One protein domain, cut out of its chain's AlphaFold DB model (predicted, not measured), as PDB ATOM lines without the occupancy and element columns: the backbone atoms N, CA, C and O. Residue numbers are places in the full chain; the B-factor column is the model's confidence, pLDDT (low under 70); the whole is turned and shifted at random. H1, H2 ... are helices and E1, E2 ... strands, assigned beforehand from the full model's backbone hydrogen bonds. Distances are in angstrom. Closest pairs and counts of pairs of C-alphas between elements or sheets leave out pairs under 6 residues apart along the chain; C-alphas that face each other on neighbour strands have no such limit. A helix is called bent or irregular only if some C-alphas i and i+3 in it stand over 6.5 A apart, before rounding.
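This is residues 8 to 143 of the 356 residues of an uncharacterized protein of Vulcanisaeta sp. CIS_19 (UniProt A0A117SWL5). A small sheet of three short strands, E1, E3 and E2, lies near the middle of a mostly helical body, with H1 and the long bent helix H2 toward one end and H5 and H6 toward the other. H2 folds round H1, while H3, H4 and H7 form a separate group of crossed helices along one side. The printed part has 136 residues, with seven named helices and three named strands in the order H1 H2 H3 H4 E1 H5 H6 E2 E3 H7; the sheet, E1 E3 E2, is antiparallel. It is compact, with a radius of gyration of the C-alphas of 14.3 A, and only just elongated, spanning 45 by 30 by 25 A.

E3, residues 129 to 131, is the inner strand between E1, residues 93 to 95, and E2, residues 123 to 126. E1 and E3 are antiparallel at 173 degrees, with N 94 and O 130 2.9 A apart, within hydrogen-bond range. E2 and E3 form a hairpin at 141 degrees, with N 123 and O 131 2.9 A apart. H5, residues 96 to 105, touches H6, residues 112 to 119, at a steep tilt of 62 degrees, closest at the C-alphas of Arg 100 and Val 113, 6.4 A. E1, H5, H6 and E2 make a split strand-helix-strand unit, two strands running the same way with helices between and E3 between them in the sheet; its crossover is right-handed. H2, residues 25 to 62, was assigned as one helix by its hydrogen bonds but is bent, C-alphas 34 and 37 being 9.5 A apart, into H2a, residues 25 to 34, and H2b, residues 37 to 62. H2a touches H6, about perpendicular at 73 degrees, closest at the C-alphas of Arg 34 and Arg 118, 4.2 A. H1, residues 8 to 18, touches H2b at a steep tilt of 59 degrees, closest at the C-alphas of Leu 13 and Ala 46, 4.8 A. H7, residues 134 to 142, touches H3, residues 65 to 75, closest at the C-alphas of Tyr 65 and Tyr 135, 5.0 A, and H4, residues 80 to 89, closest at Ala 87 and Leu 140, 6.2 A. Every O i to N i+4 pair is within hydrogen-bond range in H1, H2a, H4, H5 and H6, against 16 of 22 in H2b, 6 of 7 in H3 and 2 of 5 in H7, which has 4 of 6 O i to N i+3 pairs.

H1 begins at C-alpha 8 (194.153, 280.274, 226.072) and is 15.4 A long. H2b measures 26.7 A and is irregular, with C-alphas 52 and 55 9.4 A apart; H7 is irregular too, with C-alphas 135 and 138 7.2 A apart, and ends at C-alpha 142 (200.235, 291.170, 206.343).

The C-alphas of Ser 52 and Gly 107 are the two farthest apart, 45.0 A. The printed part has no cut and no long link, and no printed residue is under 70 in pLDDT.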
ATOM      1  N   GLU A   8     193.748 279.407 224.962       94.06
ATOM      2  CA  GLU A   8     194.153 280.274 226.072       94.06
ATOM      3  C   GLU A   8     195.223 279.615 226.954       94.06
ATOM      4  O   GLU A   8     196.222 280.244 227.298       94.06
ATOM      5  N   THR A   9     195.065 278.329 227.280       95.19
ATOM      6  CA  THR A   9     196.048 277.584 228.081       95.19
ATOM      7  C   THR A   9     197.373 277.411 227.336       95.19
ATOM      8  O   THR A   9     198.439 277.537 227.941       95.19
ATOM      9  N   LEU A  10     197.334 277.160 226.024       95.38
ATOM     10  CA  LEU A  10     198.538 277.077 225.187       95.38
ATOM     11  C   LEU A  10     199.223 278.441 225.014       95.38
ATOM     12  O   LEU A  10     200.449 278.515 225.028       95.38
ATOM     13  N   GLU A  11     198.449 279.518 224.897       95.81
ATOM     14  CA  GLU A  11     198.952 280.890 224.840       95.81
ATOM     15  C   GLU A  11     199.620 281.300 226.160       95.81
ATOM     16  O   GLU A  11     200.719 281.853 226.163       95.81
ATOM     17  N   CYS A  12     198.990 280.984 227.292       96.12
ATOM     18  CA  CYS A  12     199.564 281.232 228.608       96.12
ATOM     19  C   CYS A  12     200.846 280.410 228.814       96.12
ATOM     20  O   CYS A  12     201.846 280.942 229.293       96.12
ATOM     21  N   LEU A  13     200.865 279.144 228.376       96.06
ATOM     22  CA  LEU A  13     202.073 278.313 228.382       96.06
ATOM     23  C   LEU A  13     203.188 278.918 227.518       96.06
ATOM     24  O   LEU A  13     204.334 278.956 227.959       96.06
ATOM     25  N   TYR A  14     202.866 279.424 226.323       96.81
ATOM     26  CA  TYR A  14     203.828 280.131 225.474       96.81
ATOM     27  C   TYR A  14     204.450 281.319 226.213       96.81
ATOM     28  O   TYR A  14     205.669 281.486 226.201       96.81
ATOM     29  N   GLN A  15     203.627 282.129 226.881       96.06
ATOM     30  CA  GLN A  15     204.121 283.284 227.618       96.06
ATOM     31  C   GLN A  15     205.020 282.869 228.790       96.06
ATOM     32  O   GLN A  15     206.106 283.421 228.935       96.06
ATOM     33  N   LEU A  16     204.619 281.856 229.569       95.62
ATOM     34  CA  LEU A  16     205.429 281.309 230.666       95.62
ATOM     35  C   LEU A  16     206.805 280.826 230.192       95.62
ATOM     36  O   LEU A  16     207.796 281.053 230.875       95.62
ATOM     37  N   LEU A  17     206.880 280.191 229.019       95.62
ATOM     38  CA  LEU A  17     208.142 279.723 228.436       95.62
ATOM     39  C   LEU A  17     209.082 280.862 228.022       95.62
ATOM     40  O   LEU A  17     210.297 280.678 228.001       95.62
ATOM     41  N   ASN A  18     208.524 282.016 227.656       95.38
ATOM     42  CA  ASN A  18     209.285 283.163 227.158       95.38
ATOM     43  C   ASN A  18     209.557 284.221 228.236       95.38
ATOM     44  O   ASN A  18     210.324 285.153 227.984       95.38
ATOM     45  N   TYR A  19     208.947 284.091 229.414       96.25
ATOM     46  CA  TYR A  19     209.151 284.995 230.535       96.25
ATOM     47  C   TYR A  19     210.432 284.648 231.295       96.25
ATOM     48  O   TYR A  19     210.706 283.478 231.554       96.25
ATOM     49  N   VAL A  20     211.239 285.660 231.617       93.81
ATOM     50  CA  VAL A  20     212.589 285.454 232.173       93.81
ATOM     51  C   VAL A  20     212.755 285.899 233.622       93.81
ATOM     52  O   VAL A  20     213.768 285.554 234.227       93.81
ATOM     53  N   ASP A  21     211.810 286.659 234.172       92.06
ATOM     54  CA  ASP A  21     211.907 287.117 235.558       92.06
ATOM     55  C   ASP A  21     211.354 286.062 236.524       92.06
ATOM     56  O   ASP A  21     210.494 285.256 236.175       92.06
ATOM     57  N   GLU A  22     211.853 286.080 237.762       86.94
ATOM     58  CA  GLU A  22     211.393 285.178 238.829       86.94
ATOM     59  C   GLU A  22     210.047 285.606 239.437       86.94
ATOM     60  O   GLU A  22     209.348 284.785 240.028       86.94
ATOM     61  N   ASP A  23     209.703 286.891 239.327       90.31
ATOM     62  CA  ASP A  23     208.461 287.453 239.854       90.31
ATOM     63  C   ASP A  23     207.338 287.371 238.816       90.31
ATOM     64  O   ASP A  23     207.458 287.887 237.710       90.31
ATOM     65  N   ASP A  24     206.215 286.771 239.194       90.75
ATOM     66  CA  ASP A  24     205.079 286.543 238.305       90.75
ATOM     67  C   ASP A  24     204.155 287.771 238.152       90.75
ATOM     68  O   ASP A  24     203.149 287.675 237.446       90.75
ATOM     69  N   GLU A  25     204.433 288.917 238.793       92.44
ATOM     70  CA  GLU A  25     203.551 290.103 238.771       92.44
ATOM     71  C   GLU A  25     203.104 290.501 237.349       92.44
ATOM     72  O   GLU A  25     201.909 290.691 237.098       92.44
ATOM     73  N   ALA A  26     204.040 290.592 236.396       93.25
ATOM     74  CA  ALA A  26     203.724 290.995 235.022       93.25
ATOM     75  C   ALA A  26     202.941 289.914 234.257       93.25
ATOM     76  O   ALA A  26     202.021 290.228 233.503       93.25
ATOM     77  N   LEU A  27     203.246 288.635 234.499       93.75
ATOM     78  CA  LEU A  27     202.500 287.510 233.930       93.75
ATOM     79  C   LEU A  27     201.056 287.483 234.425       93.75
ATOM     80  O   LEU A  27     200.129 287.287 233.639       93.75
ATOM     81  N   ILE A  28     200.859 287.703 235.726       94.88
ATOM     82  CA  ILE A  28     199.534 287.774 236.343       94.88
ATOM     83  C   ILE A  28     198.757 288.956 235.765       94.88
ATOM     84  O   ILE A  28     197.581 288.795 235.437       94.88
ATOM     85  N   ARG A  29     199.397 290.121 235.591       95.62
ATOM     86  CA  ARG A  29     198.781 291.291 234.948       95.62
ATOM     87  C   ARG A  29     198.318 290.963 233.528       95.62
ATOM     88  O   ARG A  29     197.157 291.215 233.211       95.62
ATOM     89  N   ASP A  30     199.176 290.362 232.707       97.06
ATOM     90  CA  ASP A  30     198.840 289.998 231.327       97.06
ATOM     91  C   ASP A  30     197.700 288.983 231.265       97.06
ATOM     92  O   ASP A  30     196.739 289.175 230.520       97.06
ATOM     93  N   ALA A  31     197.767 287.932 232.086       96.00
ATOM     94  CA  ALA A  31     196.729 286.915 232.164       96.00
ATOM     95  C   ALA A  31     195.392 287.500 232.641       96.00
ATOM     96  O   ALA A  31     194.346 287.176 232.085       96.00
ATOM     97  N   THR A  32     195.416 288.403 233.625       96.81
ATOM     98  CA  THR A  32     194.212 289.087 234.122       96.81
ATOM     99  C   THR A  32     193.598 289.966 233.037       96.81
ATOM    100  O   THR A  32     192.389 289.920 232.817       96.81
ATOM    101  N   LEU A  33     194.422 290.745 232.324       95.38
ATOM    102  CA  LEU A  33     193.961 291.577 231.213       95.38
ATOM    103  C   LEU A  33     193.332 290.730 230.106       95.38
ATOM    104  O   LEU A  33     192.288 291.109 229.582       95.38
ATOM    105  N   ARG A  34     193.965 289.607 229.758       93.75
ATOM    106  CA  ARG A  34     193.611 288.781 228.599       93.75
ATOM    107  C   ARG A  34     192.455 287.816 228.854       93.75
ATOM    108  O   ARG A  34     191.611 287.647 227.980       93.75
ATOM    109  N   TYR A  35     192.412 287.195 230.029       94.38
ATOM    110  CA  TYR A  35     191.479 286.108 230.350       94.38
ATOM    111  C   TYR A  35     190.413 286.497 231.385       94.38
ATOM    112  O   TYR A  35     189.499 285.718 231.653       94.38
ATOM    113  N   GLY A  36     190.490 287.698 231.968       94.06
ATOM    114  CA  GLY A  36     189.496 288.181 232.923       94.06
ATOM    115  C   GLY A  36     189.379 287.260 234.137       94.06
ATOM    116  O   GLY A  36     190.381 286.927 234.757       94.06
ATOM    117  N   ASN A  37     188.160 286.836 234.475       93.94
ATOM    118  CA  ASN A  37     187.895 286.023 235.669       93.94
ATOM    119  C   ASN A  37     188.527 284.621 235.619       93.94
ATOM    120  O   ASN A  37     188.799 284.045 236.672       93.94
ATOM    121  N   ASP A  38     188.794 284.098 234.423       94.62
ATOM    122  CA  ASP A  38     189.267 282.722 234.234       94.62
ATOM    123  C   ASP A  38     190.800 282.609 234.319       94.62
ATOM    124  O   ASP A  38     191.361 281.512 234.246       94.62
ATOM    125  N   TYR A  39     191.505 283.734 234.513       95.50
ATOM    126  CA  TYR A  39     192.968 283.787 234.453       95.50
ATOM    127  C   TYR A  39     193.653 282.803 235.413       95.50
ATOM    128  O   TYR A  39     194.630 282.162 235.034       95.50
ATOM    129  N   LEU A  40     193.129 282.638 236.637       95.94
ATOM    130  CA  LEU A  40     193.701 281.725 237.633       95.94
ATOM    131  C   LEU A  40     193.655 280.274 237.163       95.94
ATOM    132  O   LEU A  40     194.624 279.535 237.339       95.94
ATOM    133  N   GLU A  41     192.535 279.856 236.576       96.06
ATOM    134  CA  GLU A  41     192.381 278.494 236.076       96.06
ATOM    135  C   GLU A  41     193.344 278.243 234.913       96.06
ATOM    136  O   GLU A  41     194.103 277.272 234.942       96.06
ATOM    137  N   ILE A  42     193.384 279.160 233.945       95.81
ATOM    138  CA  ILE A  42     194.249 279.073 232.762       95.81
ATOM    139  C   ILE A  42     195.730 279.036 233.160       95.81
ATOM    140  O   ILE A  42     196.467 278.154 232.713       95.81
ATOM    141  N   CYS A  43     196.172 279.924 234.058       95.00
ATOM    142  CA  CYS A  43     197.551 279.932 234.548       95.00
ATOM    143  C   CYS A  43     197.917 278.626 235.267       95.00
ATOM    144  O   CYS A  43     199.010 278.095 235.059       95.00
ATOM    145  N   ASN A  44     197.015 278.076 236.086       95.50
ATOM    146  CA  ASN A  44     197.250 276.809 236.781       95.50
ATOM    147  C   ASN A  44     197.348 275.632 235.806       95.50
ATOM    148  O   ASN A  44     198.243 274.794 235.942       95.50
ATOM    149  N   GLN A  45     196.474 275.580 234.798       95.81
ATOM    150  CA  GLN A  45     196.544 274.567 233.746       95.81
ATOM    151  C   GLN A  45     197.851 274.680 232.951       95.81
ATOM    152  O   GLN A  45     198.521 273.670 232.733       95.81
ATOM    153  N   ALA A  46     198.262 275.895 232.579       95.06
ATOM    154  CA  ALA A  46     199.500 276.137 231.842       95.06
ATOM    155  C   ALA A  46     200.745 275.727 232.650       95.06
ATOM    156  O   ALA A  46     201.611 275.024 232.131       95.06
ATOM    157  N   ARG A  47     200.809 276.064 233.946       95.00
ATOM    158  CA  ARG A  47     201.885 275.607 234.852       95.00
ATOM    159  C   ARG A  47     201.901 274.088 235.021       95.00
ATOM    160  O   ARG A  47     202.974 273.480 235.052       95.00
ATOM    161  N   GLY A  48     200.723 273.467 235.098       95.25
ATOM    162  CA  GLY A  48     200.579 272.012 235.108       95.25
ATOM    163  C   GLY A  48     201.134 271.369 233.834       95.25
ATOM    164  O   GLY A  48     201.906 270.412 233.912       95.25
ATOM    165  N   LEU A  49     200.820 271.940 232.665       93.69
ATOM    166  CA  LEU A  49     201.369 271.497 231.382       93.69
ATOM    167  C   LEU A  49     202.886 271.664 231.333       93.69
ATOM    168  O   LEU A  49     203.569 270.694 231.011       93.69
ATOM    169  N   LEU A  50     203.410 272.831 231.715       94.25
ATOM    170  CA  LEU A  50     204.848 273.100 231.759       94.25
ATOM    171  C   LEU A  50     205.582 272.061 232.616       94.25
ATOM    172  O   LEU A  50     206.550 271.455 232.164       94.25
ATOM    173  N   SER A  51     205.055 271.780 233.810       94.19
ATOM    174  CA  SER A  51     205.614 270.782 234.733       94.19
ATOM    175  C   SER A  51     205.577 269.362 234.158       94.19
ATOM    176  O   SER A  51     206.494 268.575 234.379       94.19
ATOM    177  N   SER A  52     204.521 269.017 233.415       93.75
ATOM    178  CA  SER A  52     204.350 267.683 232.823       93.75
ATOM    179  C   SER A  52     205.183 267.457 231.554       93.75
ATOM    180  O   SER A  52     205.641 266.341 231.294       93.75
ATOM    181  N   LEU A  53     205.373 268.507 230.752       92.31
ATOM    182  CA  LEU A  53     206.063 268.449 229.466       92.31
ATOM    183  C   LEU A  53     207.574 268.656 229.622       92.31
ATOM    184  O   LEU A  53     208.335 268.057 228.853       92.31
ATOM    185  N   GLY A  54     207.998 269.450 230.612       91.75
ATOM    186  CA  GLY A  54     209.394 269.826 230.827       91.75
ATOM    187  C   GLY A  54     209.994 270.446 229.566       91.75
ATOM    188  O   GLY A  54     209.350 271.250 228.892       91.75
ATOM    189  N   ASP A  55     211.179 269.982 229.178       89.31
ATOM    190  CA  ASP A  55     211.920 270.463 228.001       89.31
ATOM    191  C   ASP A  55     211.161 270.316 226.667       89.31
ATOM    192  O   ASP A  55     211.520 270.935 225.666       89.31
ATOM    193  N   ARG A  56     210.098 269.500 226.618       91.38
ATOM    194  CA  ARG A  56     209.275 269.318 225.409       91.38
ATOM    195  C   ARG A  56     208.218 270.406 225.223       91.38
ATOM    196  O   ARG A  56     207.621 270.462 224.150       91.38
ATOM    197  N   ALA A  57     207.967 271.239 226.233       90.88
ATOM    198  CA  ALA A  57     206.879 272.213 226.220       90.88
ATOM    199  C   ALA A  57     206.963 273.178 225.025       90.88
ATOM    200  O   ALA A  57     205.971 273.355 224.325       90.88
ATOM    201  N   ASP A  58     208.150 273.719 224.733       90.44
ATOM    202  CA  ASP A  58     208.369 274.619 223.589       90.44
ATOM    203  C   ASP A  58     208.017 273.949 222.249       90.44
ATOM    204  O   ASP A  58     207.262 274.489 221.440       90.44
ATOM    205  N   GLY A  59     208.488 272.714 222.043       90.06
ATOM    206  CA  GLY A  59     208.206 271.943 220.832       90.06
ATOM    207  C   GLY A  59     206.726 271.586 220.665       90.06
ATOM    208  O   GLY A  59     206.232 271.555 219.538       90.06
ATOM    209  N   GLU A  60     206.009 271.340 221.763       89.25
ATOM    210  CA  GLU A  60     204.565 271.093 221.722       89.25
ATOM    211  C   GLU A  60     203.781 272.372 221.407       89.25
ATOM    212  O   GLU A  60     202.921 272.343 220.530       89.25
ATOM    213  N   VAL A  61     204.112 273.505 222.033       92.31
ATOM    214  CA  VAL A  61     203.446 274.792 221.766       92.31
ATOM    215  C   VAL A  61     203.625 275.225 220.308       92.31
ATOM    216  O   VAL A  61     202.659 275.655 219.673       92.31
ATOM    217  N   ARG A  62     204.816 275.019 219.728       93.56
ATOM    218  CA  ARG A  62     205.103 275.311 218.308       93.56
ATOM    219  C   ARG A  62     204.159 274.626 217.323       93.56
ATOM    220  O   ARG A  62     203.856 275.190 216.274       93.56
ATOM    221  N   ARG A  63     203.649 273.435 217.649       92.94
ATOM    222  CA  ARG A  63     202.693 272.708 216.787       92.94
ATOM    223  C   ARG A  63     201.346 273.415 216.662       92.94
ATOM    224  O   ARG A  63     200.612 273.140 215.719       92.94
ATOM    225  N   PHE A  64     201.035 274.312 217.594       93.69
ATOM    226  CA  PHE A  64     199.778 275.048 217.651       93.69
ATOM    227  C   PHE A  64     199.926 276.518 217.243       93.69
ATOM    228  O   PHE A  64     198.989 277.284 217.435       93.69
ATOM    229  N   TYR A  65     201.055 276.926 216.652       94.94
ATOM    230  CA  TYR A  65     201.284 278.319 216.251       94.94
ATOM    231  C   TYR A  65     200.183 278.884 215.344       94.94
ATOM    232  O   TYR A  65     199.713 279.983 215.608       94.94
ATOM    233  N   GLU A  66     199.714 278.134 214.342       93.62
ATOM    234  CA  GLU A  66     198.604 278.590 213.484       93.62
ATOM    235  C   GLU A  66     197.312 278.806 214.286       93.62
ATOM    236  O   GLU A  66     196.656 279.832 214.140       93.62
ATOM    237  N   LEU A  67     196.984 277.887 215.202       93.62
ATOM    238  CA  LEU A  67     195.812 278.013 216.075       93.62
ATOM    239  C   LEU A  67     195.922 279.239 216.996       93.62
ATOM    240  O   LEU A  67     194.946 279.962 217.175       93.62
ATOM    241  N   LEU A  68     197.101 279.465 217.580       94.50
ATOM    242  CA  LEU A  68     197.377 280.612 218.447       94.50
ATOM    243  C   LEU A  68     197.309 281.929 217.669       94.50
ATOM    244  O   LEU A  68     196.725 282.899 218.151       94.50
ATOM    245  N   ALA A  69     197.852 281.949 216.451       93.62
ATOM    246  CA  ALA A  69     197.785 283.100 215.566       93.62
ATOM    247  C   ALA A  69     196.332 283.431 215.204       93.62
ATOM    248  O   ALA A  69     195.915 284.572 215.388       93.62
ATOM    249  N   ASP A  70     195.537 282.448 214.772       91.75
ATOM    250  CA  ASP A  70     194.119 282.642 214.449       91.75
ATOM    251  C   ASP A  70     193.316 283.126 215.670       91.75
ATOM    252  O   ASP A  70     192.488 284.039 215.560       91.75
ATOM    253  N   HIS A  71     193.593 282.560 216.849       91.06
ATOM    254  CA  HIS A  71     192.966 282.965 218.106       91.06
ATOM    255  C   HIS A  71     193.283 284.427 218.460       91.06
ATOM    256  O   HIS A  71     192.367 285.216 218.715       91.06
ATOM    257  N   ALA A  72     194.559 284.822 218.416       90.62
ATOM    258  CA  ALA A  72     194.981 286.196 218.677       90.62
ATOM    259  C   ALA A  72     194.415 287.172 217.630       90.62
ATOM    260  O   ALA A  72     193.832 288.192 217.996       90.62
ATOM    261  N   MET A  73     194.479 286.829 216.339       90.44
ATOM    262  CA  MET A  73     193.920 287.638 215.245       90.44
ATOM    263  C   MET A  73     192.411 287.876 215.402       90.44
ATOM    264  O   MET A  73     191.920 288.958 215.071       90.44
ATOM    265  N   GLY A  74     191.672 286.916 215.970       87.06
ATOM    266  CA  GLY A  74     190.260 287.081 216.318       87.06
ATOM    267  C   GLY A  74     189.989 288.240 217.288       87.06
ATOM    268  O   GLY A  74     188.958 288.908 217.160       87.06
ATOM    269  N   ARG A  75     190.925 288.528 218.205       89.12
ATOM    270  CA  ARG A  75     190.828 289.595 219.223       89.12
ATOM    271  C   ARG A  75     191.346 290.959 218.751       89.12
ATOM    272  O   ARG A  75     191.038 291.967 219.375       89.12
ATOM    273  N   ILE A  76     192.075 291.024 217.634       86.75
ATOM    274  CA  ILE A  76     192.668 292.273 217.102       86.75
ATOM    275  C   ILE A  76     191.620 293.200 216.448       86.75
ATOM    276  O   ILE A  76     191.919 294.345 216.104       86.75
ATOM    277  N   ARG A  77     190.364 292.756 216.283       73.94
ATOM    278  CA  ARG A  77     189.285 293.569 215.689       73.94
ATOM    279  C   ARG A  77     189.096 294.885 216.461       73.94
ATOM    280  O   ARG A  77     188.543 294.887 217.553       73.94
ATOM    281  N   GLY A  78     189.517 295.996 215.853       76.12
ATOM    282  CA  GLY A  78     189.486 297.342 216.448       76.12
ATOM    283  C   GLY A  78     190.866 297.971 216.667       76.12
ATOM    284  O   GLY A  78     190.959 299.189 216.758       76.12
ATOM    285  N   PHE A  79     191.942 297.177 216.642       86.12
ATOM    286  CA  PHE A  79     193.317 297.629 216.904       86.12
ATOM    287  C   PHE A  79     194.230 297.576 215.671       86.12
ATOM    288  O   PHE A  79     195.436 297.768 215.789       86.12
ATOM    289  N   GLY A  80     193.670 297.353 214.475       87.31
ATOM    290  CA  GLY A  80     194.431 297.114 213.241       87.31
ATOM    291  C   GLY A  80     195.492 298.177 212.934       87.31
ATOM    292  O   GLY A  80     196.616 297.823 212.597       87.31
ATOM    293  N   ASN A  81     195.186 299.464 213.139       93.44
ATOM    294  CA  ASN A  81     196.166 300.539 212.946       93.44
ATOM    295  C   ASN A  81     197.295 300.496 213.987       93.44
ATOM    296  O   ASN A  81     198.450 300.700 213.631       93.44
ATOM    297  N   ALA A  82     196.998 300.198 215.255       94.12
ATOM    298  CA  ALA A  82     198.020 300.099 216.300       94.12
ATOM    299  C   ALA A  82     198.916 298.872 216.090       94.12
ATOM    300  O   ALA A  82     200.137 298.951 216.206       94.12
ATOM    301  N   THR A  83     198.326 297.744 215.706       94.00
ATOM    302  CA  THR A  83     199.072 296.536 215.357       94.00
ATOM    303  C   THR A  83     199.939 296.748 214.114       94.00
ATOM    304  O   THR A  83     201.106 296.358 214.104       94.00
ATOM    305  N   TYR A  84     199.411 297.433 213.095       94.44
ATOM    306  CA  TYR A  84     200.184 297.857 211.929       94.44
ATOM    307  C   TYR A  84     201.344 298.781 212.321       94.44
ATOM    308  O   TYR A  84     202.473 298.563 211.885       94.44
ATOM    309  N   ALA A  85     201.095 299.775 213.181       94.94
ATOM    310  CA  ALA A  85     202.116 300.691 213.681       94.94
ATOM    311  C   ALA A  85     203.269 299.943 214.364       94.94
ATOM    312  O   ALA A  85     204.437 300.162 214.036       94.94
ATOM    313  N   LEU A  86     202.925 299.022 215.267       95.31
ATOM    314  CA  LEU A  86     203.873 298.174 215.983       95.31
ATOM    315  C   LEU A  86     204.752 297.370 215.018       95.31
ATOM    316  O   LEU A  86     205.977 297.377 215.134       95.31
ATOM    317  N   ALA A  87     204.122 296.708 214.044       93.50
ATOM    318  CA  ALA A  87     204.806 295.833 213.100       93.50
ATOM    319  C   ALA A  87     205.666 296.590 212.087       93.50
ATOM    320  O   ALA A  87     206.739 296.121 211.704       93.50
ATOM    321  N   ARG A  88     205.207 297.762 211.644       93.31
ATOM    322  CA  ARG A  88     205.873 298.525 210.591       93.31
ATOM    323  C   ARG A  88     206.958 299.460 211.118       93.31
ATOM    324  O   ARG A  88     207.927 299.685 210.393       93.31
ATOM    325  N   TYR A  89     206.801 299.995 212.331       92.94
ATOM    326  CA  TYR A  89     207.636 301.093 212.825       92.94
ATOM    327  C   TYR A  89     208.321 300.844 214.181       92.94
ATOM    328  O   TYR A  89     209.264 301.567 214.488       92.94
ATOM    329  N   MET A  90     207.901 299.860 214.991       91.25
ATOM    330  CA  MET A  90     208.352 299.726 216.395       91.25
ATOM    331  C   MET A  90     209.032 298.385 216.732       91.25
ATOM    332  O   MET A  90     208.854 297.858 217.826       91.25
ATOM    333  N   GLU A  91     209.798 297.810 215.799       86.38
ATOM    334  CA  GLU A  91     210.648 296.617 216.017       86.38
ATOM    335  C   GLU A  91     209.953 295.390 216.657       86.38
ATOM    336  O   GLU A  91     210.627 294.489 217.151       86.38
ATOM    337  N   LEU A  92     208.614 295.309 216.617       90.44
ATOM    338  CA  LEU A  92     207.824 294.213 217.201       90.44
ATOM    339  C   LEU A  92     208.053 294.001 218.718       90.44
ATOM    340  O   LEU A  92     207.866 292.893 219.228       90.44
ATOM    341  N   GLY A  93     208.435 295.044 219.463       92.44
ATOM    342  CA  GLY A  93     208.629 294.961 220.913       92.44
ATOM    343  C   GLY A  93     209.564 296.030 221.470       92.44
ATOM    344  O   GLY A  93     210.065 296.886 220.750       92.44
ATOM    345  N   GLY A  94     209.800 295.990 222.779       95.69
ATOM    346  CA  GLY A  94     210.676 296.937 223.463       95.69
ATOM    347  C   GLY A  94     210.261 297.197 224.906       95.69
ATOM    348  O   GLY A  94     209.448 296.479 225.483       95.69
ATOM    349  N   ARG A  95     210.828 298.242 225.510       96.81
ATOM    350  CA  ARG A  95     210.437 298.668 226.861       96.81
ATOM    351  C   ARG A  95     209.001 299.199 226.844       96.81
ATOM    352  O   ARG A  95     208.699 300.062 226.022       96.81
ATOM    353  N   GLU A  96     208.153 298.762 227.777       96.69
ATOM    354  CA  GLU A  96     206.735 299.165 227.855       96.69
ATOM    355  C   GLU A  96     206.590 300.694 227.864       96.69
ATOM    356  O   GLU A  96     205.831 301.262 227.081       96.69
ATOM    357  N   VAL A  97     207.391 301.382 228.685       96.12
ATOM    358  CA  VAL A  97     207.378 302.851 228.782       96.12
ATOM    359  C   VAL A  97     207.761 303.553 227.475       96.12
ATOM    360  O   VAL A  97     207.236 304.624 227.188       96.12
ATOM    361  N   VAL A  98     208.639 302.955 226.664       96.44
ATOM    362  CA  VAL A  98     209.063 303.508 225.365       96.44
ATOM    363  C   VAL A  98     207.969 303.296 224.328       96.44
ATOM    364  O   VAL A  98     207.609 304.240 223.629       96.44
ATOM    365  N   LEU A  99     207.386 302.093 224.276       96.69
ATOM    366  CA  LEU A  99     206.280 301.773 223.372       96.69
ATOM    367  C   LEU A  99     205.086 302.703 223.610       96.69
ATOM    368  O   LEU A  99     204.535 303.244 222.657       96.69
ATOM    369  N   ARG A 100     204.732 302.976 224.874       96.88
ATOM    370  CA  ARG A 100     203.671 303.942 225.216       96.88
ATOM    371  C   ARG A 100     203.927 305.323 224.629       96.88
ATOM    372  O   ARG A 100     203.037 305.912 224.023       96.88
ATOM    373  N   VAL A 101     205.151 305.827 224.775       96.38
ATOM    374  CA  VAL A 101     205.547 307.122 224.209       96.38
ATOM    375  C   VAL A 101     205.465 307.093 222.682       96.38
ATOM    376  O   VAL A 101     204.926 308.018 222.083       96.38
ATOM    377  N   GLN A 102     205.955 306.028 222.047       96.62
ATOM    378  CA  GLN A 102     205.918 305.865 220.594       96.62
ATOM    379  C   GLN A 102     204.482 305.832 220.050       96.62
ATOM    380  O   GLN A 102     204.175 306.545 219.095       96.62
ATOM    381  N   PHE A 103     203.587 305.072 220.683       96.50
ATOM    382  CA  PHE A 103     202.168 305.037 220.330       96.50
ATOM    383  C   PHE A 103     201.492 306.395 220.519       96.50
ATOM    384  O   PHE A 103     200.803 306.869 219.614       96.50
ATOM    385  N   ARG A 104     201.741 307.069 221.644       95.50
ATOM    386  CA  ARG A 104     201.231 308.422 221.889       95.50
ATOM    387  C   ARG A 104     201.698 309.413 220.827       95.50
ATOM    388  O   ARG A 104     200.901 310.200 220.328       95.50
ATOM    389  N   LEU A 105     202.978 309.369 220.454       96.19
ATOM    390  CA  LEU A 105     203.533 310.217 219.396       96.19
ATOM    391  C   LEU A 105     202.882 309.950 218.034       96.19
ATOM    392  O   LEU A 105     202.767 310.866 217.230       96.19
ATOM    393  N   MET A 106     202.415 308.727 217.792       95.12
ATOM    394  CA  MET A 106     201.651 308.359 216.596       95.12
ATOM    395  C   MET A 106     200.143 308.653 216.712       95.12
ATOM    396  O   MET A 106     199.392 308.329 215.795       95.12
ATOM    397  N   GLY A 107     199.695 309.284 217.804       94.12
ATOM    398  CA  GLY A 107     198.310 309.719 217.998       94.12
ATOM    399  C   GLY A 107     197.360 308.644 218.530       94.12
ATOM    400  O   GLY A 107     196.146 308.831 218.475       94.12
ATOM    401  N   PHE A 108     197.881 307.525 219.037       94.88
ATOM    402  CA  PHE A 108     197.059 306.501 219.682       94.88
ATOM    403  C   PHE A 108     196.688 306.884 221.121       94.88
ATOM    404  O   PHE A 108     197.345 307.714 221.752       94.88
ATOM    405  N   ALA A 109     195.628 306.258 221.637       92.06
ATOM    406  CA  ALA A 109     195.193 306.419 223.020       92.06
ATOM    407  C   ALA A 109     196.243 305.884 224.015       92.06
ATOM    408  O   ALA A 109     197.026 304.993 223.690       92.06
ATOM    409  N   GLU A 110     196.260 306.426 225.236       88.19
ATOM    410  CA  GLU A 110     197.254 306.074 226.270       88.19
ATOM    411  C   GLU A 110     197.171 304.599 226.713       88.19
ATOM    412  O   GLU A 110     198.179 304.024 227.128       88.19
ATOM    413  N   ASP A 111     195.990 303.985 226.604       93.38
ATOM    414  CA  ASP A 111     195.683 302.598 226.974       93.38
ATOM    415  C   ASP A 111     195.918 301.582 225.843       93.38
ATOM    416  O   ASP A 111     195.707 300.382 226.023       93.38
ATOM    417  N   ILE A 112     196.414 302.025 224.681       96.00
ATOM    418  CA  ILE A 112     196.593 301.137 223.524       96.00
ATOM    419  C   ILE A 112     197.562 299.981 223.805       96.00
ATOM    420  O   ILE A 112     197.428 298.902 223.236       96.00
ATOM    421  N   VAL A 113     198.541 300.177 224.693       96.62
ATOM    422  CA  VAL A 113     199.482 299.110 225.058       96.62
ATOM    423  C   VAL A 113     198.773 298.028 225.874       96.62
ATOM    424  O   VAL A 113     198.939 296.847 225.574       96.62
ATOM    425  N   GLU A 114     197.929 298.398 226.841       96.06
ATOM    426  CA  GLU A 114     197.062 297.458 227.560       96.06
ATOM    427  C   GLU A 114     196.110 296.727 226.619       96.06
ATOM    428  O   GLU A 114     195.896 295.526 226.780       96.06
ATOM    429  N   ASP A 115     195.548 297.429 225.638       95.69
ATOM    430  CA  ASP A 115     194.652 296.837 224.650       95.69
ATOM    431  C   ASP A 115     195.365 295.784 223.794       95.69
ATOM    432  O   ASP A 115     194.833 294.695 223.563       95.69
ATOM    433  N   LEU A 116     196.606 296.058 223.382       96.56
ATOM    434  CA  LEU A 116     197.433 295.102 222.645       96.56
ATOM    435  C   LEU A 116     197.848 293.904 223.513       96.56
ATOM    436  O   LEU A 116     197.889 292.778 223.009       96.56
ATOM    437  N   ILE A 117     198.094 294.103 224.812       96.56
ATOM    438  CA  ILE A 117     198.338 293.008 225.769       96.56
ATOM    439  C   ILE A 117     197.080 292.144 225.935       96.56
ATOM    440  O   ILE A 117     197.148 290.909 225.855       96.56
ATOM    441  N   ARG A 118     195.917 292.787 226.096       95.06
ATOM    442  CA  ARG A 118     194.601 292.138 226.189       95.06
ATOM    443  C   ARG A 118     194.271 291.340 224.930       95.06
ATOM    444  O   ARG A 118     193.679 290.271 225.027       95.06
ATOM    445  N   ALA A 119     194.663 291.822 223.755       93.81
ATOM    446  CA  ALA A 119     194.476 291.101 222.499       93.81
ATOM    447  C   ALA A 119     195.471 289.934 222.307       93.81
ATOM    448  O   ALA A 119     195.262 289.096 221.425       93.81
ATOM    449  N   GLY A 120     196.530 289.852 223.123       94.38
ATOM    450  CA  GLY A 120     197.630 288.891 222.969       94.38
ATOM    451  C   GLY A 120     198.628 289.265 221.869       94.38
ATOM    452  O   GLY A 120     199.417 288.428 221.444       94.38
ATOM    453  N   VAL A 121     198.604 290.518 221.401       95.88
ATOM    454  CA  VAL A 121     199.571 291.045 220.423       95.88
ATOM    455  C   VAL A 121     200.910 291.339 221.083       95.88
ATOM    456  O   VAL A 121     201.952 291.118 220.475       95.88
ATOM    457  N   LEU A 122     200.874 291.844 222.316       97.44
ATOM    458  CA  LEU A 122     202.048 292.086 223.145       97.44
ATOM    459  C   LEU A 122     202.009 291.183 224.378       97.44
ATOM    460  O   LEU A 122     200.952 290.939 224.962       97.44
ATOM    461  N   MET A 123     203.179 290.699 224.776       97.31
ATOM    462  CA  MET A 123     203.381 289.915 225.992       97.31
ATOM    463  C   MET A 123     204.613 290.417 226.726       97.31
ATOM    464  O   MET A 123     205.596 290.792 226.086       97.31
ATOM    465  N   HIS A 124     204.597 290.383 228.055       97.62
ATOM    466  CA  HIS A 124     205.811 290.624 228.827       97.62
ATOM    467  C   HIS A 124     206.797 289.466 228.661       97.62
ATOM    468  O   HIS A 124     206.445 288.302 228.856       97.62
ATOM    469  N   ARG A 125     208.042 289.807 228.319       95.88
ATOM    470  CA  ARG A 125     209.225 288.939 228.422       95.88
ATOM    471  C   ARG A 125     209.881 289.076 229.794       95.88
ATOM    472  O   ARG A 125     210.390 288.104 230.331       95.88
ATOM    473  N   SER A 126     209.876 290.288 230.331       95.62
ATOM    474  CA  SER A 126     210.274 290.643 231.695       95.62
ATOM    475  C   SER A 126     209.355 291.764 232.184       95.62
ATOM    476  O   SER A 126     208.514 292.237 231.416       95.62
ATOM    477  N   ARG A 127     209.503 292.210 233.432       94.19
ATOM    478  CA  ARG A 127     208.652 293.213 234.087       94.19
ATOM    479  C   ARG A 127     208.365 294.450 233.237       94.19
ATOM    480  O   ARG A 127     207.232 294.905 233.221       94.19
ATOM    481  N   ASP A 128     209.372 294.956 232.526       95.00
ATOM    482  CA  ASP A 128     209.279 296.213 231.772       95.00
ATOM    483  C   ASP A 128     209.458 296.031 230.255       95.00
ATOM    484  O   ASP A 128     209.545 297.025 229.528       95.00
ATOM    485  N   VAL A 129     209.586 294.795 229.757       96.81
ATOM    486  CA  VAL A 129     209.903 294.515 228.346       96.81
ATOM    487  C   VAL A 129     208.797 293.692 227.708       96.81
ATOM    488  O   VAL A 129     208.537 292.562 228.117       96.81
ATOM    489  N   LEU A 130     208.208 294.247 226.653       97.75
ATOM    490  CA  LEU A 130     207.173 293.631 225.838       97.75
ATOM    491  C   LEU A 130     207.751 293.083 224.531       97.75
ATOM    492  O   LEU A 130     208.705 293.628 223.975       97.75
ATOM    493  N   PHE A 131     207.129 292.034 224.007       97.44
ATOM    494  CA  PHE A 131     207.436 291.473 222.695       97.44
ATOM    495  C   PHE A 131     206.166 291.003 221.984       97.44
ATOM    496  O   PHE A 131     205.166 290.683 222.630       97.44
ATOM    497  N   VAL A 132     206.220 290.948 220.653       97.50
ATOM    498  CA  VAL A 132     205.213 290.266 219.837       97.50
ATOM    499  C   VAL A 132     205.521 288.766 219.796       97.50
ATOM    500  O   VAL A 132     206.641 288.399 219.428       97.50
ATOM    501  N   PRO A 133     204.556 287.885 220.118       96.75
ATOM    502  CA  PRO A 133     204.732 286.441 220.009       96.75
ATOM    503  C   PRO A 133     205.155 285.998 218.607       96.75
ATOM    504  O   PRO A 133     204.582 286.434 217.609       96.75
ATOM    505  N   GLU A 134     206.117 285.076 218.527       96.25
ATOM    506  CA  GLU A 134     206.698 284.598 217.261       96.25
ATOM    507  C   GLU A 134     205.628 284.091 216.286       96.25
ATOM    508  O   GLU A 134     205.664 284.410 215.098       96.25
ATOM    509  N   TYR A 135     204.638 283.357 216.802       95.75
ATOM    510  CA  TYR A 135     203.551 282.796 216.001       95.75
ATOM    511  C   TYR A 135     202.681 283.862 215.322       95.75
ATOM    512  O   TYR A 135     202.020 283.573 214.328       95.75
ATOM    513  N   LEU A 136     202.671 285.095 215.838       95.25
ATOM    514  CA  LEU A 136     201.819 286.171 215.346       95.25
ATOM    515  C   LEU A 136     202.522 287.046 214.297       95.25
ATOM    516  O   LEU A 136     201.851 287.644 213.456       95.25
ATOM    517  N   ILE A 137     203.860 287.090 214.302       94.38
ATOM    518  CA  ILE A 137     204.665 287.970 213.436       94.38
ATOM    519  C   ILE A 137     204.266 287.873 211.953       94.38
ATOM    520  O   ILE A 137     204.016 288.926 211.362       94.38
ATOM    521  N   PRO A 138     204.142 286.676 211.332       93.69
ATOM    522  CA  PRO A 138     203.786 286.582 209.916       93.69
ATOM    523  C   PRO A 138     202.443 287.248 209.602       93.69
ATOM    524  O   PRO A 138     202.330 287.965 208.614       93.69
ATOM    525  N   ARG A 139     201.451 287.082 210.487       92.56
ATOM    526  CA  ARG A 139     200.119 287.677 210.328       92.56
ATOM    527  C   ARG A 139     200.153 289.191 210.501       92.56
ATOM    528  O   ARG A 139     199.485 289.892 209.750       92.56
ATOM    529  N   LEU A 140     200.947 289.714 211.443       91.31
ATOM    530  CA  LEU A 140     201.045 291.165 211.646       91.31
ATOM    531  C   LEU A 140     201.683 291.885 210.459       91.31
ATOM    532  O   LEU A 140     201.288 293.005 210.147       91.31
ATOM    533  N   LEU A 141     202.646 291.248 209.790       88.94
ATOM    534  CA  LEU A 141     203.299 291.813 208.608       88.94
ATOM    535  C   LEU A 141     202.363 291.902 207.390       88.94
ATOM    536  O   LEU A 141     202.624 292.693 206.486       88.94
ATOM    537  N   GLU A 142     201.281 291.121 207.373       90.50
ATOM    538  CA  GLU A 142     200.235 291.170 206.343       90.50
ATOM    539  C   GLU A 142     199.164 292.234 206.634       90.50
ATOM    540  O   GLU A 142     198.411 292.621 205.735       90.50
ATOM    541  N   ILE A 143     199.087 292.737 207.874       88.88
ATOM    542  CA  ILE A 143     198.143 293.796 208.231       88.88
ATOM    543  C   ILE A 143     198.532 295.072 207.489       88.88
ATOM    544  O   ILE A 143     199.685 295.496 207.471       88.88
TER     545      ILE A 143